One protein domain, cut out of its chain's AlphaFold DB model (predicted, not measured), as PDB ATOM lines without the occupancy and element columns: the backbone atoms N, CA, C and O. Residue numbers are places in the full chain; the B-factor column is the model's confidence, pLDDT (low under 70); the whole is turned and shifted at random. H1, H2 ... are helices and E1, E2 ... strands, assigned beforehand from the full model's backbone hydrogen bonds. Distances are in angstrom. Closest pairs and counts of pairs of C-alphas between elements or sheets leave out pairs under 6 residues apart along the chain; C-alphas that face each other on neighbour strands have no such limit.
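AT A GLANCE: This is residues 17 to 196 of the 197 residues of an uncharacterized protein of Candidatus Lokiarchaeota archaeon Loki_b32 (UniProt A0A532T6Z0). One long helix, H7, crosses a long two-stranded hairpin, E1 and E2, with its second half, while its first half packs on the short helices H3 and H4, with H5 and H6 beyond them. H2 lies at the open end of the hairpin with H1 next to it, H8 and H9 fold back from the end of H7 past the hairpin, and the turn residues 76 to 81 stick out freely. The 180 printed residues run H1, H2, E1, E2, H3, H4, H5, H6, E3, H7, H8, H9, nine named helices and three named strands, class mixed; the sheet, E1 - E2, is antiparallel. The whole is compact, with a radius of gyration of the C-alphas of 17.3 A and spans of 46 by 45 by 28 A.

HOW THE PARTS SIT: Residues 17 to 18 pair antiparallel with residues 151 to 152 of E3, residues 151 to 153, which pairs with no named strand. H1, residues 39 to 48, is close to but not clearly touching H2, residues 54 to 64, about perpendicular at 82 degrees; their closest C-alphas, of Ala 46 and Leu 57, are 7.3 A apart. E1, residues 65 to 74, and E2, residues 83 to 92, form an antiparallel hairpin at 157 degrees, with N 70 and O 87 within hydrogen-bond range at 2.9 A. E1 bends by 54 degrees at residue 68 and E2 by 56 degrees at residue 88. H7, residues 155 to 178, is the hub. With residues 161 to 165 alone it touches H3, residues 117 to 121, closest at the C-alphas of Ser 121 and Trp 161, 6.1 A. With residues 158 to 166 alone it touches H4, residues 126 to 129, at Gln 126 and Ala 162, C-alphas 4.7 A apart. H5, residues 132 to 139, touches H4 only at the corner, C-alphas of Met 128 and Phe 135 at 4.8 A; H5 and H6, residues 143 to 147, only just touch, only at the corner, with 3 pairs of C-alphas within 8 A, the closest those of Thr 139 and Leu 145, 5.0 A. The closest C-alphas of H7 and E1 are those of Phe 173 and Phe 72, 7.0 A. H8, residues 183 to 186, only just touches residues 175 to 176 of H7, with 3 pairs of C-alphas within 8 A, the closest those of Met 176 and Ile 183, 6.7 A. The closest C-alphas of E1 and H9, residues 192 to 195, are those of Ile 67 and Leu 195, 6.6 A. Every O i to N i+4 pair is within range in H1, H2, H3, H5, H6 and H7; H4, H8 and H9 are too short for one.

IN THESE COORDINATES: H1 begins at C-alpha 39 (152.279, 192.152, 208.559). H7 is 34.6 A long, E1 25.9 A and E2 27.0 A. H9 ends at C-alpha 195 (141.950, 186.400, 195.688).

THE WHOLE: The farthest C-alphas, of Gln 80 and Asp 106, are 53.5 A apart. The printed part has no cut; the link from E2 to H3 is long, 24 residues. Residues 30 to 32 have pLDDT under 70.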
ATOM      1  N   GLU A  17     149.847 180.112 235.665       98.12
ATOM      2  CA  GLU A  17     151.072 179.581 235.070       98.12
ATOM      3  C   GLU A  17     150.769 178.894 233.746       98.12
ATOM      4  O   GLU A  17     149.817 178.119 233.624       98.12
ATOM      5  N   PHE A  18     151.590 179.169 232.736       97.94
ATOM      6  CA  PHE A  18     151.437 178.535 231.440       97.94
ATOM      7  C   PHE A  18     152.748 178.481 230.663       97.94
ATOM      8  O   PHE A  18     153.510 179.440 230.570       97.94
ATOM      9  N   THR A  19     152.989 177.359 229.999       96.50
ATOM     10  CA  THR A  19     153.973 177.254 228.923       96.50
ATOM     11  C   THR A  19     153.478 176.241 227.903       96.50
ATOM     12  O   THR A  19     152.903 175.204 228.253       96.50
ATOM     13  N   CYS A  20     153.679 176.542 226.620       95.69
ATOM     14  CA  CYS A  20     153.360 175.610 225.547       95.69
ATOM     15  C   CYS A  20     154.168 174.319 225.734       95.69
ATOM     16  O   CYS A  20     155.390 174.345 225.695       95.69
ATOM     17  N   GLN A  21     153.484 173.184 225.869       95.31
ATOM     18  CA  GLN A  21     154.120 171.873 226.062       95.31
ATOM     19  C   GLN A  21     154.634 171.251 224.750       95.31
ATOM     20  O   GLN A  21     154.885 170.053 224.700       95.31
ATOM     21  N   MET A  22     154.676 172.030 223.660       94.12
ATOM     22  CA  MET A  22     155.105 171.610 222.316       94.12
ATOM     23  C   MET A  22     154.492 170.279 221.836       94.12
ATOM     24  O   MET A  22     155.112 169.528 221.100       94.12
ATOM     25  N   CYS A  23     153.252 169.994 222.238       93.38
ATOM     26  CA  CYS A  23     152.610 168.699 221.993       93.38
ATOM     27  C   CYS A  23     152.013 168.518 220.588       93.38
ATOM     28  O   CYS A  23     151.486 167.449 220.292       93.38
ATOM     29  N   GLY A  24     152.022 169.562 219.756       92.12
ATOM     30  CA  GLY A  24     151.467 169.542 218.400       92.12
ATOM     31  C   GLY A  24     149.939 169.649 218.301       92.12
ATOM     32  O   GLY A  24     149.451 169.970 217.225       92.12
ATOM     33  N   ASN A  25     149.185 169.480 219.397       90.69
ATOM     34  CA  ASN A  25     147.712 169.447 219.365       90.69
ATOM     35  C   ASN A  25     147.070 170.677 218.702       90.69
ATOM     36  O   ASN A  25     146.242 170.524 217.820       90.69
ATOM     37  N   CYS A  26     147.466 171.897 219.089       89.94
ATOM     38  CA  CYS A  26     146.903 173.131 218.517       89.94
ATOM     39  C   CYS A  26     147.431 173.465 217.113       89.94
ATOM     40  O   CYS A  26     147.050 174.475 216.532       89.94
ATOM     41  N   CYS A  27     148.364 172.667 216.592       92.25
ATOM     42  CA  CYS A  27     148.925 172.824 215.256       92.25
ATOM     43  C   CYS A  27     148.245 171.885 214.239       92.25
ATOM     44  O   CYS A  27     148.769 171.747 213.136       92.25
ATOM     45  N   ARG A  28     147.135 171.233 214.614       90.62
ATOM     46  CA  ARG A  28     146.337 170.278 213.822       90.62
ATOM     47  C   ARG A  28     144.847 170.564 213.984       90.62
ATOM     48  O   ARG A  28     144.480 171.196 214.972       90.62
ATOM     49  N   GLY A  29     144.030 170.000 213.094       74.12
ATOM     50  CA  GLY A  29     142.577 169.916 213.257       74.12
ATOM     51  C   GLY A  29     141.913 171.285 213.221       74.12
ATOM     52  O   GLY A  29     141.559 171.839 214.262       74.12
ATOM     53  N   PHE A  30     141.775 171.844 212.021       64.19
ATOM     54  CA  PHE A  30     141.375 173.231 211.831       64.19
ATOM     55  C   PHE A  30     139.873 173.440 211.618       64.19
ATOM     56  O   PHE A  30     139.441 174.506 211.183       64.19
ATOM     57  N   ASP A  31     139.059 172.490 212.066       61.81
ATOM     58  CA  ASP A  31     137.606 172.654 212.159       61.81
ATOM     59  C   ASP A  31     137.188 173.716 213.211       61.81
ATOM     60  O   ASP A  31     136.002 173.990 213.393       61.81
ATOM     61  N   GLU A  32     138.140 174.315 213.945       65.38
ATOM     62  CA  GLU A  32     137.885 175.117 215.154       65.38
ATOM     63  C   GLU A  32     138.166 176.628 215.039       65.38
ATOM     64  O   GLU A  32     137.926 177.359 216.004       65.38
ATOM     65  N   GLY A  33     138.635 177.135 213.895       78.62
ATOM     66  CA  GLY A  33     138.836 178.576 213.679       78.62
ATOM     67  C   GLY A  33     140.076 178.900 212.858       78.62
ATOM     68  O   GLY A  33     140.695 177.994 212.339       78.62
ATOM     69  N   GLU A  34     140.438 180.183 212.745       90.19
ATOM     70  CA  GLU A  34     141.548 180.672 211.910       90.19
ATOM     71  C   GLU A  34     142.817 181.023 212.729       90.19
ATOM     72  O   GLU A  34     142.706 181.460 213.877       90.19
ATOM     73  N   VAL A  35     144.023 180.896 212.142       94.50
ATOM     74  CA  VAL A  35     145.258 181.528 212.653       94.50
ATOM     75  C   VAL A  35     145.567 182.719 211.765       94.50
ATOM     76  O   VAL A  35     146.097 182.551 210.664       94.50
ATOM     77  N   TYR A  36     145.262 183.914 212.250       96.19
ATOM     78  CA  TYR A  36     145.459 185.157 211.523       96.19
ATOM     79  C   TYR A  36     146.945 185.486 211.349       96.19
ATOM     80  O   TYR A  36     147.790 185.235 212.216       96.19
ATOM     81  N   LEU A  37     147.254 186.066 210.193       97.50
ATOM     82  CA  LEU A  37     148.577 186.518 209.795       97.50
ATOM     83  C   LEU A  37     148.551 188.016 209.519       97.50
ATOM     84  O   LEU A  37     148.060 188.457 208.483       97.50
ATOM     85  N   TYR A  38     149.165 188.796 210.405       96.81
ATOM     86  CA  TYR A  38     149.379 190.220 210.164       96.81
ATOM     87  C   TYR A  38     150.781 190.491 209.621       96.81
ATOM     88  O   TYR A  38     151.655 189.619 209.577       96.81
ATOM     89  N   LYS A  39     151.023 191.736 209.199       94.75
ATOM     90  CA  LYS A  39     152.279 192.152 208.559       94.75
ATOM     91  C   LYS A  39     153.496 191.786 209.409       94.75
ATOM     92  O   LYS A  39     154.469 191.229 208.907       94.75
ATOM     93  N   GLU A  40     153.424 192.045 210.708       95.56
ATOM     94  CA  GLU A  40     154.486 191.763 211.667       95.56
ATOM     95  C   GLU A  40     154.721 190.259 211.875       95.56
ATOM     96  O   GLU A  40     155.833 189.865 212.229       95.56
ATOM     97  N   ASP A  41     153.711 189.413 211.665       97.62
ATOM     98  CA  ASP A  41     153.861 187.955 211.711       97.62
ATOM     99  C   ASP A  41     154.595 187.440 210.482       97.62
ATOM    100  O   ASP A  41     155.561 186.688 210.608       97.62
ATOM    101  N   ILE A  42     154.206 187.929 209.306       96.19
ATOM    102  CA  ILE A  42     154.848 187.593 208.035       96.19
ATOM    103  C   ILE A  42     156.319 188.011 208.053       96.19
ATOM    104  O   ILE A  42     157.184 187.209 207.714       96.19
ATOM    105  N   LEU A  43     156.630 189.228 208.514       94.94
ATOM    106  CA  LEU A  43     158.013 189.703 208.631       94.94
ATOM    107  C   LEU A  43     158.846 188.849 209.595       94.94
ATOM    108  O   LEU A  43     160.017 188.577 209.327       94.94
ATOM    109  N   ARG A  44     158.257 188.400 210.709       97.50
ATOM    110  CA  ARG A  44     158.944 187.554 211.694       97.50
ATOM    111  C   ARG A  44     159.252 186.170 211.140       97.50
ATOM    112  O   ARG A  44     160.384 185.710 211.274       97.50
ATOM    113  N   LEU A  45     158.272 185.541 210.496       97.94
ATOM    114  CA  LEU A  45     158.440 184.242 209.849       97.94
ATOM    115  C   LEU A  45     159.442 184.334 208.699       97.94
ATOM    116  O   LEU A  45     160.359 183.524 208.630       97.94
ATOM    117  N   ALA A  46     159.325 185.354 207.845       96.69
ATOM    118  CA  ALA A  46     160.253 185.577 206.743       96.69
ATOM    119  C   ALA A  46     161.692 185.756 207.241       96.69
ATOM    120  O   ALA A  46     162.602 185.120 206.715       96.69
ATOM    121  N   LYS A  47     161.899 186.549 208.304       97.44
ATOM    122  CA  LYS A  47     163.217 186.713 208.932       97.44
ATOM    123  C   LYS A  47     163.762 185.383 209.455       97.44
ATOM    124  O   LYS A  47     164.911 185.059 209.179       97.44
ATOM    125  N   PHE A  48     162.948 184.618 210.182       98.19
ATOM    126  CA  PHE A  48     163.353 183.328 210.749       98.19
ATOM    127  C   PHE A  48     163.700 182.291 209.674       98.19
ATOM    128  O   PHE A  48     164.651 181.536 209.823       98.19
ATOM    129  N   LEU A  49     162.960 182.290 208.566       97.12
ATOM    130  CA  LEU A  49     163.159 181.380 207.437       97.12
ATOM    131  C   LEU A  49     164.184 181.899 206.415       97.12
ATOM    132  O   LEU A  49     164.351 181.288 205.362       97.12
ATOM    133  N   ASN A  50     164.850 183.026 206.697       97.19
ATOM    134  CA  ASN A  50     165.801 183.691 205.800       97.19
ATOM    135  C   ASN A  50     165.224 183.986 204.396       97.19
ATOM    136  O   ASN A  50     165.913 183.903 203.379       97.19
ATOM    137  N   ILE A  51     163.942 184.344 204.334       96.50
ATOM    138  CA  ILE A  51     163.237 184.699 203.102       96.50
ATOM    139  C   ILE A  51     163.521 186.165 202.786       96.50
ATOM    140  O   ILE A  51     163.193 187.060 203.565       96.50
ATOM    141  N   LYS A  52     164.133 186.411 201.624       93.69
ATOM    142  CA  LYS A  52     164.564 187.742 201.186       93.69
ATOM    143  C   LYS A  52     164.074 188.039 199.774       93.69
ATOM    144  O   LYS A  52     164.143 187.192 198.890       93.69
ATOM    145  N   GLY A  53     163.623 189.274 199.564       93.62
ATOM    146  CA  GLY A  53     163.151 189.760 198.269       93.62
ATOM    147  C   GLY A  53     161.673 189.472 197.990       93.62
ATOM    148  O   GLY A  53     161.063 188.560 198.552       93.62
ATOM    149  N   ALA A  54     161.094 190.274 197.094       91.50
ATOM    150  CA  ALA A  54     159.663 190.253 196.792       91.50
ATOM    151  C   ALA A  54     159.189 188.900 196.233       91.50
ATOM    152  O   ALA A  54     158.150 188.396 196.651       91.50
ATOM    153  N   ASN A  55     159.975 188.271 195.351       93.75
ATOM    154  CA  ASN A  55     159.627 186.973 194.764       93.75
ATOM    155  C   ASN A  55     159.605 185.848 195.806       93.75
ATOM    156  O   ASN A  55     158.680 185.037 195.820       93.75
ATOM    157  N   ALA A  56     160.580 185.817 196.718       95.38
ATOM    158  CA  ALA A  56     160.604 184.820 197.783       95.38
ATOM    159  C   ALA A  56     159.436 185.024 198.764       95.38
ATOM    160  O   ALA A  56     158.817 184.052 199.189       95.38
ATOM    161  N   LEU A  57     159.081 186.279 199.064       94.75
ATOM    162  CA  LEU A  57     157.930 186.599 199.910       94.75
ATOM    163  C   LEU A  57     156.591 186.246 199.243       94.75
ATOM    164  O   LEU A  57     155.687 185.741 199.905       94.75
ATOM    165  N   LYS A  58     156.475 186.441 197.926       94.75
ATOM    166  CA  LYS A  58     155.327 185.981 197.134       94.75
ATOM    167  C   LYS A  58     155.182 184.459 197.200       94.75
ATOM    168  O   LYS A  58     154.096 183.960 197.480       94.75
ATOM    169  N   ASN A  59     156.277 183.720 197.009       95.12
ATOM    170  CA  ASN A  59     156.280 182.257 197.117       95.12
ATOM    171  C   ASN A  59     155.942 181.786 198.539       95.12
ATOM    172  O   ASN A  59     155.203 180.818 198.709       95.12
ATOM    173  N   PHE A  60     156.432 182.494 199.559       95.75
ATOM    174  CA  PHE A  60     156.049 182.263 200.949       95.75
ATOM    175  C   PHE A  60     154.542 182.430 201.151       95.75
ATOM    176  O   PHE A  60     153.904 181.534 201.693       95.75
ATOM    177  N   ALA A  61     153.963 183.538 200.683       95.19
ATOM    178  CA  ALA A  61     152.537 183.795 200.831       95.19
ATOM    179  C   ALA A  61     151.689 182.732 200.119       95.19
ATOM    180  O   ALA A  61     150.771 182.196 200.729       95.19
ATOM    181  N   LYS A  62     152.047 182.357 198.881       94.38
ATOM    182  CA  LYS A  62     151.373 181.278 198.137       94.38
ATOM    183  C   LYS A  62     151.390 179.945 198.889       94.38
ATOM    184  O   LYS A  62     150.397 179.231 198.904       94.38
ATOM    185  N   LYS A  63     152.521 179.606 199.514       95.25
ATOM    186  CA  LYS A  63     152.696 178.318 200.193       95.25
ATOM    187  C   LYS A  63     152.057 178.273 201.582       95.25
ATOM    188  O   LYS A  63     151.469 177.262 201.946       95.25
ATOM    189  N   TYR A  64     152.203 179.336 202.370       95.69
ATOM    190  CA  TYR A  64     151.928 179.302 203.811       95.69
ATOM    191  C   TYR A  64     150.735 180.149 204.249       95.69
ATOM    192  O   TYR A  64     150.301 180.012 205.392       95.69
ATOM    193  N   ALA A  65     150.196 181.004 203.379       95.56
ATOM    194  CA  ALA A  65     149.040 181.836 203.681       95.56
ATOM    195  C   ALA A  65     147.848 181.492 202.778       95.56
ATOM    196  O   ALA A  65     147.983 180.956 201.673       95.56
ATOM    197  N   LYS A  66     146.661 181.821 203.271       94.56
ATOM    198  CA  LYS A  66     145.404 181.833 202.527       94.56
ATOM    199  C   LYS A  66     144.694 183.156 202.783       94.56
ATOM    200  O   LYS A  66     144.903 183.783 203.824       94.56
ATOM    201  N   ILE A  67     143.886 183.589 201.825       95.81
ATOM    202  CA  ILE A  67     143.029 184.755 202.008       95.81
ATOM    203  C   ILE A  67     141.738 184.280 202.666       95.81
ATOM    204  O   ILE A  67     141.142 183.305 202.229       95.81
ATOM    205  N   ILE A  68     141.322 184.958 203.730       94.81
ATOM    206  CA  ILE A  68     140.093 184.640 204.463       94.81
ATOM    207  C   ILE A  68     139.233 185.890 204.608       94.81
ATOM    208  O   ILE A  68     139.727 187.018 204.517       94.81
ATOM    209  N   ASN A  69     137.937 185.687 204.825       94.88
ATOM    210  CA  ASN A  69     137.018 186.769 205.154       94.88
ATOM    211  C   ASN A  69     137.006 186.984 206.663       94.88
ATOM    212  O   ASN A  69     136.916 186.030 207.427       94.88
ATOM    213  N   ASP A  70     137.038 188.243 207.069       94.69
ATOM    214  CA  ASP A  70     136.978 188.650 208.464       94.69
ATOM    215  C   ASP A  70     136.042 189.853 208.618       94.69
ATOM    216  O   ASP A  70     135.571 190.450 207.636       94.69
ATOM    217  N   SER A  71     135.717 190.194 209.860       95.38
ATOM    218  CA  SER A  71     134.880 191.333 210.165       95.38
ATOM    219  C   SER A  71     135.328 192.083 211.407       95.38
ATOM    220  O   SER A  71     135.676 191.490 212.420       95.38
ATOM    221  N   PHE A  72     135.226 193.407 211.357       95.19
ATOM    222  CA  PHE A  72     135.584 194.272 212.473       95.19
ATOM    223  C   PHE A  72     134.463 195.265 212.760       95.19
ATOM    224  O   PHE A  72     133.955 195.943 211.860       95.19
ATOM    225  N   PHE A  73     134.052 195.348 214.024       94.31
ATOM    226  CA  PHE A  73     133.062 196.324 214.462       94.31
ATOM    227  C   PHE A  73     133.749 197.649 214.788       94.31
ATOM    228  O   PHE A  73     134.569 197.720 215.699       94.31
ATOM    229  N   TRP A  74     133.371 198.711 214.081       94.38
ATOM    230  CA  TRP A  74     133.963 200.032 214.255       94.38
ATOM    231  C   TRP A  74     132.896 201.117 214.345       94.38
ATOM    232  O   TRP A  74     131.930 201.152 213.574       94.38
ATOM    233  N   LYS A  75     133.091 202.032 215.295       93.62
ATOM    234  CA  LYS A  75     132.313 203.261 215.437       93.62
ATOM    235  C   LYS A  75     133.233 204.429 215.118       93.62
ATOM    236  O   LYS A  75     134.210 204.647 215.823       93.62
ATOM    237  N   GLU A  76     132.921 205.152 214.045       91.81
ATOM    238  CA  GLU A  76     133.703 206.328 213.665       91.81
ATOM    239  C   GLU A  76     133.608 207.411 214.753       91.81
ATOM    240  O   GLU A  76     132.552 207.544 215.390       91.81
ATOM    241  N   PRO A  77     134.666 208.217 214.946       91.00
ATOM    242  CA  PRO A  77     134.591 209.407 215.783       91.00
ATOM    243  C   PRO A  77     133.409 210.295 215.367       91.00
ATOM    244  O   PRO A  77     133.240 210.601 214.188       91.00
ATOM    245  N   GLY A  78     132.560 210.661 216.329       91.88
ATOM    246  CA  GLY A  78     131.365 211.481 216.090       91.88
ATOM    247  C   GLY A  78     130.162 210.750 215.475       91.88
ATOM    248  O   GLY A  78     129.090 211.339 215.372       91.88
ATOM    249  N   ALA A  79     130.274 209.470 215.102       92.81
ATOM    250  CA  ALA A  79     129.124 208.726 214.593       92.81
ATOM    251  C   ALA A  79     128.129 208.382 215.711       92.81
ATOM    252  O   ALA A  79     128.513 207.984 216.812       92.81
ATOM    253  N   GLN A  80     126.830 208.435 215.403       92.75
ATOM    254  CA  GLN A  80     125.778 208.014 216.337       92.75
ATOM    255  C   GLN A  80     125.847 206.504 216.622       92.75
ATOM    256  O   GLN A  80     125.783 206.075 217.775       92.75
ATOM    257  N   ARG A  81     126.072 205.691 215.580       93.38
ATOM    258  CA  ARG A  81     126.123 204.224 215.654       93.38
ATOM    259  C   ARG A  81     127.392 203.653 215.026       93.38
ATOM    260  O   ARG A  81     127.901 204.190 214.045       93.38
ATOM    261  N   GLY A  82     127.883 202.553 215.594       93.94
ATOM    262  CA  GLY A  82     128.918 201.729 214.969       93.94
ATOM    263  C   GLY A  82     128.329 200.762 213.945       93.94
ATOM    264  O   GLY A  82     127.116 200.543 213.911       93.94
ATOM    265  N   LYS A  83     129.188 200.175 213.113       95.12
ATOM    266  CA  LYS A  83     128.807 199.120 212.169       95.12
ATOM    267  C   LYS A  83     129.913 198.082 212.024       95.12
ATOM    268  O   LYS A  83     131.076 198.353 212.318       95.12
ATOM    269  N   THR A  84     129.539 196.904 211.543       96.50
ATOM    270  CA  THR A  84     130.485 195.841 211.199       96.50
ATOM    271  C   THR A  84     130.950 196.010 209.760       96.50
ATOM    272  O   THR A  84     130.135 196.104 208.843       96.50
ATOM    273  N   TYR A  85     132.261 196.038 209.567       96.38
ATOM    274  CA  TYR A  85     132.909 196.020 208.264       96.38
ATOM    275  C   TYR A  85     133.362 194.599 207.964       96.38
ATOM    276  O   TYR A  85     133.912 193.954 208.847       96.38
ATOM    277  N   ARG A  86     133.147 194.125 206.737       96.88
ATOM    278  CA  ARG A  86     133.662 192.837 206.257       96.88
ATOM    279  C   ARG A  86     134.784 193.098 205.266       96.88
ATOM    280  O   ARG A  86     134.634 193.965 204.405       96.88
ATOM    281  N   PHE A  87     135.894 192.388 205.398       96.75
ATOM    282  CA  PHE A  87     137.067 192.565 204.544       96.75
ATOM    283  C   PHE A  87     137.884 191.278 204.455       96.75
ATOM    284  O   PHE A  87     137.673 190.335 205.211       96.75
ATOM    285  N   LYS A  88     138.819 191.247 203.503       96.38
ATOM    286  CA  LYS A  88     139.774 190.150 203.348       96.38
ATOM    287  C   LYS A  88     140.971 190.354 204.281       96.38
ATOM    288  O   LYS A  88     141.483 191.467 204.384       96.38
ATOM    289  N   THR A  89     141.445 189.282 204.901       96.62
ATOM    290  CA  THR A  89     142.698 189.231 205.671       96.62
ATOM    291  C   THR A  89     143.482 187.967 205.307       96.62
ATOM    292  O   THR A  89     143.086 187.230 204.400       96.62
ATOM    293  N   LEU A  90     144.615 187.734 205.964       97.12
ATOM    294  CA  LEU A  90     145.422 186.535 205.781       97.12
ATOM    295  C   LEU A  90     145.258 185.590 206.970       97.12
ATOM    296  O   LEU A  90     145.347 186.004 208.123       97.12
ATOM    297  N   GLY A  91     145.064 184.312 206.664       95.75
ATOM    298  CA  GLY A  91     145.167 183.205 207.607       95.75
ATOM    299  C   GLY A  91     146.320 182.282 207.224       95.75
ATOM    300  O   GLY A  91     146.796 182.297 206.084       95.75
ATOM    301  N   PHE A  92     146.779 181.455 208.157       94.19
ATOM    302  CA  PHE A  92     147.666 180.346 207.817       94.19
ATOM    303  C   PHE A  92     146.978 179.351 206.902       94.19
ATOM    304  O   PHE A  92     145.843 178.942 207.136       94.19
ATOM    305  N   ARG A  93     147.721 178.877 205.907       93.69
ATOM    306  CA  ARG A  93     147.350 177.678 205.169       93.69
ATOM    307  C   ARG A  93     147.765 176.457 205.987       93.69
ATOM    308  O   ARG A  93     148.933 176.335 206.366       93.69
ATOM    309  N   PHE A  94     146.817 175.570 206.243       92.88
ATOM    310  CA  PHE A  94     147.054 174.234 206.785       92.88
ATOM    311  C   PHE A  94     147.105 173.233 205.624       92.88
ATOM    312  O   PHE A  94     146.716 173.557 204.501       92.88
ATOM    313  N   THR A  95     147.685 172.061 205.853       92.00
ATOM    314  CA  THR A  95     147.939 171.059 204.813       92.00
ATOM    315  C   THR A  95     147.752 169.644 205.348       92.00
ATOM    316  O   THR A  95     147.629 169.436 206.553       92.00
ATOM    317  N   GLY A  96     147.750 168.660 204.452       91.38
ATOM    318  CA  GLY A  96     147.529 167.259 204.793       91.38
ATOM    319  C   GLY A  96     146.069 166.932 205.115       91.38
ATOM    320  O   GLY A  96     145.208 167.804 205.159       91.38
ATOM    321  N   LYS A  97     145.794 165.639 205.318       88.31
ATOM    322  CA  LYS A  97     144.440 165.137 205.616       88.31
ATOM    323  C   LYS A  97     143.966 165.488 207.030       88.31
ATOM    324  O   LYS A  97     142.769 165.543 207.256       88.31
ATOM    325  N   ASP A  98     144.894 165.683 207.964       89.06
ATOM    326  CA  ASP A  98     144.635 166.076 209.356       89.06
ATOM    327  C   ASP A  98     144.673 167.599 209.564       89.06
ATOM    328  O   ASP A  98     144.689 168.057 210.709       89.06
ATOM    329  N   GLU A  99     144.744 168.369 208.469       91.31
ATOM    330  CA  GLU A  99     144.823 169.830 208.466       91.31
ATOM    331  C   GLU A  99     145.842 170.361 209.479       91.31
ATOM    332  O   GLU A  99     145.509 171.044 210.448       91.31
ATOM    333  N   HIS A 100     147.114 170.020 209.281       93.25
ATOM    334  CA  HIS A 100     148.200 170.456 210.149       93.25
ATOM    335  C   HIS A 100     148.941 171.678 209.607       93.25
ATOM    336  O   HIS A 100     148.982 171.969 208.409       93.25
ATOM    337  N   CYS A 101     149.561 172.419 210.520       94.75
ATOM    338  CA  CYS A 101     150.407 173.554 210.193       94.75
ATOM    339  C   CYS A 101     151.661 173.077 209.454       94.75
ATOM    340  O   CYS A 101     152.361 172.180 209.920       94.75
ATOM    341  N   HIS A 102     152.023 173.755 208.365       95.12
ATOM    342  CA  HIS A 102     153.224 173.467 207.572       95.12
ATOM    343  C   HIS A 102     154.545 173.432 208.364       95.12
ATOM    344  O   HIS A 102     155.540 172.887 207.888       95.12
ATOM    345  N   PHE A 103     154.584 174.069 209.537       96.50
ATOM    346  CA  PHE A 103     155.765 174.136 210.397       96.50
ATOM    347  C   PHE A 103     155.742 173.116 211.541       96.50
ATOM    348  O   PHE A 103     156.553 173.207 212.459       96.50
ATOM    349  N   LEU A 104     154.818 172.159 211.523       96.00
ATOM    350  CA  LEU A 104     154.787 171.063 212.479       96.00
ATOM    351  C   LEU A 104     155.632 169.897 211.953       96.00
ATOM    352  O   LEU A 104     155.197 169.154 211.080       96.00
ATOM    353  N   LYS A 105     156.852 169.751 212.478       94.75
ATOM    354  CA  LYS A 105     157.814 168.704 212.102       94.75
ATOM    355  C   LYS A 105     158.050 167.782 213.284       94.75
ATOM    356  O   LYS A 105     158.281 168.280 214.379       94.75
ATOM    357  N   ASP A 106     157.940 166.472 213.084       93.12
ATOM    358  CA  ASP A 106     158.105 165.473 214.154       93.12
ATOM    359  C   ASP A 106     157.247 165.785 215.395       93.12
ATOM    360  O   ASP A 106     157.649 165.615 216.541       93.12
ATOM    361  N   ASN A 107     156.038 166.301 215.141       92.44
ATOM    362  CA  ASN A 107     155.080 166.776 216.142       92.44
ATOM    363  C   ASN A 107     155.526 167.994 216.984       92.44
ATOM    364  O   ASN A 107     154.889 168.332 217.980       92.44
ATOM    365  N   ILE A 108     156.566 168.703 216.541       93.69
ATOM    366  CA  ILE A 108     157.149 169.882 217.183       93.69
ATOM    367  C   ILE A 108     157.050 171.094 216.242       93.69
ATOM    368  O   ILE A 108     157.230 171.005 215.027       93.69
ATOM    369  N   CYS A 109     156.740 172.268 216.795       96.06
ATOM    370  CA  CYS A 109     156.694 173.508 216.020       96.06
ATOM    371  C   CYS A 109     158.115 173.958 215.645       96.06
ATOM    372  O   CYS A 109     158.847 174.477 216.487       96.06
ATOM    373  N   SER A 110     158.482 173.840 214.369       97.00
ATOM    374  CA  SER A 110     159.815 174.191 213.863       97.00
ATOM    375  C   SER A 110     160.084 175.700 213.805       97.00
ATOM    376  O   SER A 110     161.191 176.113 213.479       97.00
ATOM    377  N   VAL A 111     159.070 176.532 214.062       97.25
ATOM    378  CA  VAL A 111     159.158 178.004 214.069       97.25
ATOM    379  C   VAL A 111     158.728 178.585 215.416       97.25
ATOM    380  O   VAL A 111     158.212 179.699 215.465       97.25
ATOM    381  N   HIS A 112     158.901 177.842 216.517       96.38
ATOM    382  CA  HIS A 112     158.395 178.222 217.844       96.38
ATOM    383  C   HIS A 112     158.768 179.662 218.249       96.38
ATOM    384  O   HIS A 112     157.912 180.427 218.697       96.38
ATOM    385  N   GLU A 113     160.003 180.080 217.985       96.62
ATOM    386  CA  GLU A 113     160.491 181.432 218.293       96.62
ATOM    387  C   GLU A 113     159.928 182.519 217.364       96.62
ATOM    388  O   GLU A 113     159.800 183.688 217.732       96.62
ATOM    389  N   ALA A 114     159.532 182.139 216.150       97.75
ATOM    390  CA  ALA A 114     159.005 183.042 215.132       97.75
ATOM    391  C   ALA A 114     157.487 182.967 214.969       97.75
ATOM    392  O   ALA A 114     156.943 183.540 214.022       97.75
ATOM    393  N   ARG A 115     156.804 182.287 215.896       96.88
ATOM    394  CA  ARG A 115     155.362 182.069 215.838       96.88
ATOM    395  C   ARG A 115     154.582 183.375 215.596       96.88
ATOM    396  O   ARG A 115     154.989 184.453 216.055       96.88
ATOM    397  N   PRO A 116     153.431 183.279 214.918       97.00
ATOM    398  CA  PRO A 116     152.478 184.378 214.782       97.00
ATOM    399  C   PRO A 116     152.021 184.899 216.139       97.00
ATOM    400  O   PRO A 116     152.148 184.213 217.156       97.00
ATOM    401  N   PHE A 117     151.471 186.109 216.175       97.69
ATOM    402  CA  PHE A 117     150.943 186.694 217.396       97.69
ATOM    403  C   PHE A 117     149.916 185.778 218.067       97.69
ATOM    404  O   PHE A 117     150.137 185.425 219.220       97.69
ATOM    405  N   GLN A 118     148.901 185.306 217.340       95.94
ATOM    406  CA  GLN A 118     147.848 184.454 217.902       95.94
ATOM    407  C   GLN A 118     148.402 183.155 218.518       95.94
ATOM    408  O   GLN A 118     148.022 182.766 219.619       95.94
ATOM    409  N   CYS A 119     149.387 182.510 217.882       95.94
ATOM    410  CA  CYS A 119     150.029 181.314 218.442       95.94
ATOM    411  C   CYS A 119     150.885 181.594 219.692       95.94
ATOM    412  O   CYS A 119     151.137 180.680 220.476       95.94
ATOM    413  N   ARG A 120     151.398 182.822 219.853       96.31
ATOM    414  CA  ARG A 120     152.197 183.239 221.022       96.31
ATOM    415  C   ARG A 120     151.333 183.757 222.161       96.31
ATOM    416  O   ARG A 120     151.724 183.602 223.310       96.31
ATOM    417  N   SER A 121     150.213 184.396 221.835       96.44
ATOM    418  CA  SER A 121     149.301 184.976 222.812       96.44
ATOM    419  C   SER A 121     148.408 183.931 223.460       96.44
ATOM    420  O   SER A 121     147.892 184.213 224.529       96.44
ATOM    421  N   PHE A 122     148.245 182.733 222.882       95.81
ATOM    422  CA  PHE A 122     147.524 181.638 223.534       95.81
ATOM    423  C   PHE A 122     148.095 181.371 224.944       95.81
ATOM    424  O   PHE A 122     149.313 181.208 225.067       95.81
ATOM    425  N   PRO A 123     147.259 181.276 225.998       95.25
ATOM    426  CA  PRO A 123     145.791 181.162 226.009       95.25
ATOM    427  C   PRO A 123     145.043 182.495 226.236       95.25
ATOM    428  O   PRO A 123     143.900 182.508 226.686       95.25
ATOM    429  N   PHE A 124     145.684 183.629 225.970       97.00
ATOM    430  CA  PHE A 124     145.229 184.978 226.318       97.00
ATOM    431  C   PHE A 124     144.553 185.729 225.162       97.00
ATOM    432  O   PHE A 124     144.615 186.957 225.099       97.00
ATOM    433  N   TRP A 125     143.891 185.011 224.253       95.19
ATOM    434  CA  TRP A 125     143.004 185.627 223.259       95.19
ATOM    435  C   TRP A 125     141.842 186.320 223.962       95.19
ATOM    436  O   TRP A 125     141.316 185.793 224.947       95.19
ATOM    437  N   GLN A 126     141.376 187.455 223.453       94.25
ATOM    438  CA  GLN A 126     140.288 188.236 224.039       94.25
ATOM    439  C   GLN A 126     139.053 187.367 224.312       94.25
ATOM    440  O   GLN A 126     138.443 187.472 225.381       94.25
ATOM    441  N   MET A 127     138.719 186.456 223.389       92.75
ATOM    442  CA  MET A 127     137.585 185.539 223.532       92.75
ATOM    443  C   MET A 127     137.764 184.512 224.656       92.75
ATOM    444  O   MET A 127     136.771 184.064 225.221       92.75
ATOM    445  N   MET A 128     139.000 184.121 224.975       94.69
ATOM    446  CA  MET A 128     139.310 183.206 226.076       94.69
ATOM    447  C   MET A 128     139.390 183.970 227.394       94.69
ATOM    448  O   MET A 128     138.795 183.555 228.385       94.69
ATOM    449  N   VAL A 129     140.053 185.131 227.384       96.31
ATOM    450  CA  VAL A 129     140.196 185.988 228.562       96.31
ATOM    451  C   VAL A 129     138.835 186.422 229.089       96.31
ATOM    452  O   VAL A 129     138.610 186.364 230.297       96.31
ATOM    453  N   SER A 130     137.907 186.768 228.191       94.94
ATOM    454  CA  SER A 130     136.590 187.303 228.557       94.94
ATOM    455  C   SER A 130     135.508 186.265 228.825       94.94
ATOM    456  O   SER A 130     134.421 186.616 229.284       94.94
ATOM    457  N   SER A 131     135.763 184.985 228.547       95.19
ATOM    458  CA  SER A 131     134.749 183.937 228.648       95.19
ATOM    459  C   SER A 131     135.302 182.708 229.346       95.19
ATOM    460  O   SER A 131     136.065 181.932 228.772       95.19
ATOM    461  N   ARG A 132     134.809 182.478 230.567       95.75
ATOM    462  CA  ARG A 132     135.072 181.257 231.337       95.75
ATOM    463  C   ARG A 132     134.778 179.995 230.521       95.75
ATOM    464  O   ARG A 132     135.595 179.085 230.492       95.75
ATOM    465  N   LYS A 133     133.647 179.975 229.809       95.75
ATOM    466  CA  LYS A 133     133.243 178.846 228.959       95.75
ATOM    467  C   LYS A 133     134.282 178.559 227.872       95.75
ATOM    468  O   LYS A 133     134.618 177.400 227.649       95.75
ATOM    469  N   ASN A 134     134.785 179.598 227.201       94.56
ATOM    470  CA  ASN A 134     135.798 179.422 226.161       94.56
ATOM    471  C   ASN A 134     137.105 178.924 226.774       94.56
ATOM    472  O   ASN A 134     137.654 177.940 226.290       94.56
ATOM    473  N   PHE A 135     137.563 179.550 227.862       95.69
ATOM    474  CA  PHE A 135     138.772 179.124 228.561       95.69
ATOM    475  C   PHE A 135     138.707 177.641 228.955       95.69
ATOM    476  O   PHE A 135     139.570 176.865 228.558       95.69
ATOM    477  N   GLU A 136     137.636 177.212 229.630       95.50
ATOM    478  CA  GLU A 136     137.424 175.811 230.016       95.50
ATOM    479  C   GLU A 136     137.335 174.867 228.805       95.50
ATOM    480  O   GLU A 136     137.851 173.750 228.851       95.50
ATOM    481  N   GLY A 137     136.714 175.308 227.706       94.25
ATOM    482  CA  GLY A 137     136.642 174.548 226.458       94.25
ATOM    483  C   GLY A 137     138.022 174.259 225.862       94.25
ATOM    484  O   GLY A 137     138.324 173.109 225.543       94.25
ATOM    485  N   TYR A 138     138.881 175.277 225.778       93.50
ATOM    486  CA  TYR A 138     140.253 175.131 225.284       93.50
ATOM    487  C   TYR A 138     141.159 174.378 226.265       93.50
ATOM    488  O   TYR A 138     142.026 173.616 225.828       93.50
ATOM    489  N   THR A 139     140.939 174.510 227.578       95.25
ATOM    490  CA  THR A 139     141.672 173.738 228.594       95.25
ATOM    491  C   THR A 139     141.544 172.236 228.362       95.25
ATOM    492  O   THR A 139     142.533 171.518 228.457       95.25
ATOM    493  N   LYS A 140     140.369 171.740 227.953       93.62
ATOM    494  CA  LYS A 140     140.162 170.306 227.663       93.62
ATOM    495  C   LYS A 140     141.058 169.768 226.540       93.62
ATOM    496  O   LYS A 140     141.342 168.576 226.524       93.62
ATOM    497  N   LYS A 141     141.504 170.629 225.620       90.88
ATOM    498  CA  LYS A 141     142.277 170.253 224.422       90.88
ATOM    499  C   LYS A 141     143.772 170.563 224.546       90.88
ATOM    500  O   LYS A 141     144.574 170.122 223.719       90.88
ATOM    501  N   CYS A 142     144.171 171.308 225.578       94.31
ATOM    502  CA  CYS A 142     145.535 171.790 225.748       94.31
ATOM    503  C   CYS A 142     146.202 171.212 227.002       94.31
ATOM    504  O   CYS A 142     145.895 171.615 228.122       94.31
ATOM    505  N   LYS A 143     147.224 170.368 226.801       94.25
ATOM    506  CA  LYS A 143     148.043 169.805 227.892       94.25
ATOM    507  C   LYS A 143     148.632 170.883 228.813       94.25
ATOM    508  O   LYS A 143     148.668 170.709 230.024       94.25
ATOM    509  N   GLY A 144     149.059 172.019 228.252       96.00
ATOM    510  CA  GLY A 144     149.636 173.121 229.035       96.00
ATOM    511  C   GLY A 144     148.637 173.778 229.987       96.00
ATOM    512  O   GLY A 144     148.994 174.095 231.116       96.00
ATOM    513  N   LEU A 145     147.378 173.920 229.564       96.44
ATOM    514  CA  LEU A 145     146.306 174.458 230.406       96.44
ATOM    515  C   LEU A 145     145.782 173.446 231.437       96.44
ATOM    516  O   LEU A 145     145.199 173.854 232.431       96.44
ATOM    517  N   GLN A 146     145.969 172.145 231.207       96.31
ATOM    518  CA  GLN A 146     145.604 171.101 232.173       96.31
ATOM    519  C   GLN A 146     146.616 170.994 233.314       96.31
ATOM    520  O   GLN A 146     146.244 170.672 234.436       96.31
ATOM    521  N   VAL A 147     147.893 171.247 233.017       95.69
ATOM    522  CA  VAL A 147     148.986 171.117 233.986       95.69
ATOM    523  C   VAL A 147     149.289 172.437 234.699       95.69
ATOM    524  O   VAL A 147     149.722 172.391 235.844       95.69
ATOM    525  N   LEU A 148     149.063 173.586 234.040       95.56
ATOM    526  CA  LEU A 148     149.319 174.936 234.567       95.56
ATOM    527  C   LEU A 148     150.708 175.064 235.209       95.56
ATOM    528  O   LEU A 148     150.838 175.389 236.382       95.56
ATOM    529  N   LYS A 149     151.749 174.758 234.428       94.56
ATOM    530  CA  LYS A 149     153.154 174.909 234.828       94.56
ATOM    531  C   LYS A 149     153.914 175.774 233.835       94.56
ATOM    532  O   LYS A 149     153.617 175.769 232.635       94.56
ATOM    533  N   GLY A 150     154.954 176.435 234.332       95.56
ATOM    534  CA  GLY A 150     155.923 177.179 233.534       95.56
ATOM    535  C   GLY A 150     155.948 178.649 233.923       95.56
ATOM    536  O   GLY A 150     155.926 178.974 235.104       95.56
ATOM    537  N   LYS A 151     156.012 179.548 232.937       97.38
ATOM    538  CA  LYS A 151     155.999 180.989 233.209       97.38
ATOM    539  C   LYS A 151     154.700 181.397 233.920       97.38
ATOM    540  O   LYS A 151     153.609 181.119 233.424       97.38
ATOM    541  N   SER A 152     154.831 182.122 235.026       98.19
ATOM    542  CA  SER A 152     153.719 182.797 235.697       98.19
ATOM    543  C   SER A 152     153.329 184.069 234.937       98.19
ATOM    544  O   SER A 152     154.192 184.839 234.512       98.19
ATOM    545  N   TYR A 153     152.025 184.279 234.768       98.38
ATOM    546  CA  TYR A 153     151.433 185.462 234.158       98.38
ATOM    547  C   TYR A 153     150.457 186.105 235.132       98.38
ATOM    548  O   TYR A 153     149.489 185.480 235.571       98.38
ATOM    549  N   THR A 154     150.685 187.376 235.432       98.31
ATOM    550  CA  THR A 154     149.775 188.189 236.241       98.31
ATOM    551  C   THR A 154     148.508 188.543 235.460       98.31
ATOM    552  O   THR A 154     148.491 188.558 234.226       98.31
ATOM    553  N   LYS A 155     147.434 188.908 236.171       97.50
ATOM    554  CA  LYS A 155     146.209 189.459 235.562       97.50
ATOM    555  C   LYS A 155     146.502 190.610 234.592       97.50
ATOM    556  O   LYS A 155     145.875 190.700 233.538       97.50
ATOM    557  N   GLU A 156     147.444 191.483 234.938       97.25
ATOM    558  CA  GLU A 156     147.821 192.617 234.094       97.25
ATOM    559  C   GLU A 156     148.490 192.161 232.791       97.25
ATOM    560  O   GLU A 156     148.087 192.593 231.713       97.25
ATOM    561  N   GLU A 157     149.447 191.230 232.859       97.94
ATOM    562  CA  GLU A 157     150.087 190.670 231.663       97.94
ATOM    563  C   GLU A 157     149.074 189.981 230.740       97.94
ATOM    564  O   GLU A 157     149.132 190.160 229.522       97.94
ATOM    565  N   ILE A 158     148.123 189.234 231.307       97.75
ATOM    566  CA  ILE A 158     147.045 188.573 230.558       97.75
ATOM    567  C   ILE A 158     146.194 189.608 229.814       97.75
ATOM    568  O   ILE A 158     145.956 189.476 228.611       97.75
ATOM    569  N   LEU A 159     145.765 190.665 230.508       96.31
ATOM    570  CA  LEU A 159     145.007 191.757 229.897       96.31
ATOM    571  C   LEU A 159     145.820 192.474 228.815       96.31
ATOM    572  O   LEU A 159     145.258 192.849 227.789       96.31
ATOM    573  N   ASN A 160     147.129 192.638 229.005       96.69
ATOM    574  CA  ASN A 160     148.004 193.266 228.018       96.69
ATOM    575  C   ASN A 160     148.126 192.429 226.736       96.69
ATOM    576  O   ASN A 160     148.095 192.998 225.642       96.69
ATOM    577  N   TRP A 161     148.191 191.097 226.834       97.12
ATOM    578  CA  TRP A 161     148.134 190.220 225.659       97.12
ATOM    579  C   TRP A 161     146.812 190.352 224.903       97.12
ATOM    580  O   TRP A 161     146.832 190.569 223.691       97.12
ATOM    581  N   ALA A 162     145.683 190.301 225.611       95.25
ATOM    582  CA  ALA A 162     144.363 190.416 224.997       95.25
ATOM    583  C   ALA A 162     144.126 191.803 224.368       95.25
ATOM    584  O   ALA A 162     143.579 191.912 223.274       95.25
ATOM    585  N   LYS A 163     144.588 192.883 225.012       95.12
ATOM    586  CA  LYS A 163     144.535 194.242 224.443       95.12
ATOM    587  C   LYS A 163     145.381 194.352 223.179       95.12
ATOM    588  O   LYS A 163     144.970 194.986 222.214       95.12
ATOM    589  N   LYS A 164     146.561 193.729 223.170       96.00
ATOM    590  CA  LYS A 164     147.465 193.758 222.018       96.00
ATOM    591  C   LYS A 164     146.881 193.049 220.796       96.00
ATOM    592  O   LYS A 164     147.134 193.509 219.689       96.00
ATOM    593  N   GLU A 165     146.097 191.990 220.990       94.69
ATOM    594  CA  GLU A 165     145.313 191.361 219.918       94.69
ATOM    595  C   GLU A 165     144.387 192.380 219.245       94.69
ATOM    596  O   GLU A 165     144.536 192.658 218.054       94.69
ATOM    597  N   TYR A 166     143.536 193.035 220.041       92.62
ATOM    598  CA  TYR A 166     142.606 194.052 219.554       92.62
ATOM    599  C   TYR A 166     143.314 195.219 218.851       92.62
ATOM    600  O   TYR A 166     142.858 195.683 217.808       92.62
ATOM    601  N   GLU A 167     144.444 195.703 219.377       95.12
ATOM    602  CA  GLU A 167     145.184 196.795 218.733       95.12
ATOM    603  C   GLU A 167     145.810 196.379 217.391       95.12
ATOM    604  O   GLU A 167     145.862 197.197 216.471       95.12
ATOM    605  N   ILE A 168     146.248 195.123 217.239       96.31
ATOM    606  CA  ILE A 168     146.731 194.597 215.953       96.31
ATOM    607  C   ILE A 168     145.579 194.537 214.942       96.31
ATOM    608  O   ILE A 168     145.713 195.064 213.836       96.31
ATOM    609  N   GLU A 169     144.439 193.965 215.335       95.31
ATOM    610  CA  GLU A 169     143.235 193.879 214.499       95.31
ATOM    611  C   GLU A 169     142.739 195.263 214.073       95.31
ATOM    612  O   GLU A 169     142.507 195.521 212.891       95.31
ATOM    613  N   LYS A 170     142.647 196.195 215.025       95.44
ATOM    614  CA  LYS A 170     142.250 197.584 214.786       95.44
ATOM    615  C   LYS A 170     143.218 198.292 213.847       95.44
ATOM    616  O   LYS A 170     142.774 198.981 212.928       95.44
ATOM    617  N   LYS A 171     144.532 198.144 214.056       97.19
ATOM    618  CA  LYS A 171     145.555 198.724 213.174       97.19
ATOM    619  C   LYS A 171     145.385 198.207 211.748       97.19
ATOM    620  O   LYS A 171     145.347 199.012 210.819       97.19
ATOM    621  N   PHE A 172     145.230 196.894 211.586       97.81
ATOM    622  CA  PHE A 172     145.008 196.281 210.280       97.81
ATOM    623  C   PHE A 172     143.706 196.768 209.630       97.81
ATOM    624  O   PHE A 172     143.709 197.167 208.467       97.81
ATOM    625  N   PHE A 173     142.606 196.822 210.384       97.62
ATOM    626  CA  PHE A 173     141.332 197.355 209.906       97.62
ATOM    627  C   PHE A 173     141.465 198.799 209.402       97.62
ATOM    628  O   PHE A 173     140.967 199.125 208.322       97.62
ATOM    629  N   LEU A 174     142.148 199.671 210.150       97.25
ATOM    630  CA  LEU A 174     142.357 201.063 209.748       97.25
ATOM    631  C   LEU A 174     143.220 201.166 208.482       97.25
ATOM    632  O   LEU A 174     142.890 201.955 207.597       97.25
ATOM    633  N   GLU A 175     144.265 200.344 208.353       97.88
ATOM    634  CA  GLU A 175     145.097 200.259 207.143       97.88
ATOM    635  C   GLU A 175     144.281 199.771 205.931       97.88
ATOM    636  O   GLU A 175     144.341 200.363 204.849       97.88
ATOM    637  N   MET A 176     143.436 198.752 206.116       98.06
ATOM    638  CA  MET A 176     142.500 198.280 205.095       98.06
ATOM    639  C   MET A 176     141.508 199.375 204.694       98.06
ATOM    640  O   MET A 176     141.314 199.620 203.502       98.06
ATOM    641  N   LYS A 177     140.919 200.086 205.661       96.75
ATOM    642  CA  LYS A 177     139.984 201.189 205.411       96.75
ATOM    643  C   LYS A 177     140.645 202.316 204.607       96.75
ATOM    644  O   LYS A 177     140.063 202.770 203.622       96.75
ATOM    645  N   GLN A 178     141.863 202.729 204.971       97.69
ATOM    646  CA  GLN A 178     142.654 203.723 204.224       97.69
ATOM    647  C   GLN A 178     142.889 203.291 202.769       97.69
ATOM    648  O   GLN A 178     142.827 204.104 201.849       97.69
ATOM    649  N   ASN A 179     143.070 201.988 202.547       97.88
ATOM    650  CA  ASN A 179     143.274 201.394 201.229       97.88
ATOM    651  C   ASN A 179     141.976 200.973 200.518       97.88
ATOM    652  O   ASN A 179     142.030 200.198 199.559       97.88
ATOM    653  N   LYS A 180     140.810 201.487 200.941       97.69
ATOM    654  CA  LYS A 180     139.487 201.157 200.370       97.69
ATOM    655  C   LYS A 180     139.219 199.644 200.338       97.69
ATOM    656  O   LYS A 180     138.652 199.127 199.381       97.69
ATOM    657  N   PHE A 181     139.671 198.943 201.375       97.06
ATOM    658  CA  PHE A 181     139.584 197.492 201.553       97.06
ATOM    659  C   PHE A 181     140.256 196.657 200.447       97.06
ATOM    660  O   PHE A 181     139.931 195.487 200.258       97.06
ATOM    661  N   ASN A 182     141.238 197.227 199.741       96.56
ATOM    662  CA  ASN A 182     142.050 196.495 198.776       96.56
ATOM    663  C   ASN A 182     143.261 195.842 199.464       96.56
ATOM    664  O   ASN A 182     144.283 196.490 199.691       96.56
ATOM    665  N   ILE A 183     143.161 194.539 199.738       96.50
ATOM    666  CA  ILE A 183     144.221 193.768 200.405       96.50
ATOM    667  C   ILE A 183     145.542 193.740 199.618       96.50
ATOM    668  O   ILE A 183     146.603 193.696 200.231       96.50
ATOM    669  N   LEU A 184     145.521 193.852 198.282       96.12
ATOM    670  CA  LEU A 184     146.747 193.892 197.470       96.12
ATOM    671  C   LEU A 184     147.535 195.194 197.662       96.12
ATOM    672  O   LEU A 184     148.737 195.220 197.417       96.12
ATOM    673  N   LYS A 185     146.884 196.277 198.106       96.38
ATOM    674  CA  LYS A 185     147.590 197.511 198.484       96.38
ATOM    675  C   LYS A 185     148.266 197.390 199.848       96.38
ATOM    676  O   LYS A 185     149.326 197.971 200.048       96.38
ATOM    677  N   VAL A 186     147.670 196.625 200.763       96.56
ATOM    678  CA  VAL A 186     148.222 196.373 202.105       96.56
ATOM    679  C   VAL A 186     149.347 195.332 202.054       96.56
ATOM    680  O   VAL A 186     150.389 195.492 202.691       96.56
ATOM    681  N   TYR A 187     149.178 194.300 201.227       95.88
ATOM    682  CA  TYR A 187     150.141 193.226 201.011       95.88
ATOM    683  C   TYR A 187     150.523 193.121 199.523       95.88
ATOM    684  O   TYR A 187     150.025 192.247 198.812       95.88
ATOM    685  N   PRO A 188     151.450 193.968 199.035       94.44
ATOM    686  CA  PRO A 188     151.812 194.025 197.613       94.44
ATOM    687  C   PRO A 188     152.536 192.774 197.092       94.44
ATOM    688  O   PRO A 188     152.708 192.617 195.888       94.44
ATOM    689  N   PHE A 189     152.970 191.875 197.979       93.00
ATOM    690  CA  PHE A 189     153.563 190.589 197.604       93.00
ATOM    691  C   PHE A 189     152.519 189.515 197.250       93.00
ATOM    692  O   PHE A 189     152.900 188.457 196.750       93.00
ATOM    693  N   LEU A 190     151.227 189.747 197.510       94.31
ATOM    694  CA  LEU A 190     150.162 188.820 197.121       94.31
ATOM    695  C   LEU A 190     149.931 188.864 195.605       94.31
ATOM    696  O   LEU A 190     149.966 189.927 194.984       94.31
ATOM    697  N   SER A 191     149.653 187.712 194.992       88.94
ATOM    698  CA  SER A 191     149.173 187.651 193.603       88.94
ATOM    699  C   SER A 191     147.658 187.783 193.526       88.94
ATOM    700  O   SER A 191     146.952 187.310 194.411       88.94
ATOM    701  N   LYS A 192     147.159 188.340 192.413       88.81
ATOM    702  CA  LYS A 192     145.718 188.405 192.110       88.81
ATOM    703  C   LYS A 192     145.043 187.030 192.162       88.81
ATOM    704  O   LYS A 192     143.981 186.934 192.750       88.81
ATOM    705  N   GLU A 193     145.718 185.992 191.667       89.25
ATOM    706  CA  GLU A 193     145.278 184.584 191.724       89.25
ATOM    707  C   GLU A 193     144.844 184.144 193.134       89.25
ATOM    708  O   GLU A 193     143.878 183.413 193.285       89.25
ATOM    709  N   MET A 194     145.498 184.646 194.191       90.06
ATOM    710  CA  MET A 194     145.166 184.258 195.570       90.06
ATOM    711  C   MET A 194     143.834 184.842 196.058       90.06
ATOM    712  O   MET A 194     143.368 184.464 197.125       90.06
ATOM    713  N   LEU A 195     143.252 185.817 195.346       85.88
ATOM    714  CA  LEU A 195     141.950 186.400 195.688       85.88
ATOM    715  C   LEU A 195     140.769 185.556 195.212       85.88
ATOM    716  O   LEU A 195     139.648 185.865 195.633       85.88
ATOM    717  N   GLU A 196     141.031 184.609 194.315       75.81
ATOM    718  CA  GLU A 196     140.056 183.770 193.615       75.81
ATOM    719  C   GLU A 196     139.977 182.348 194.205       75.81
ATOM    720  O   GLU A 196     139.059 181.611 193.858       75.81
TER     721      GLU A 196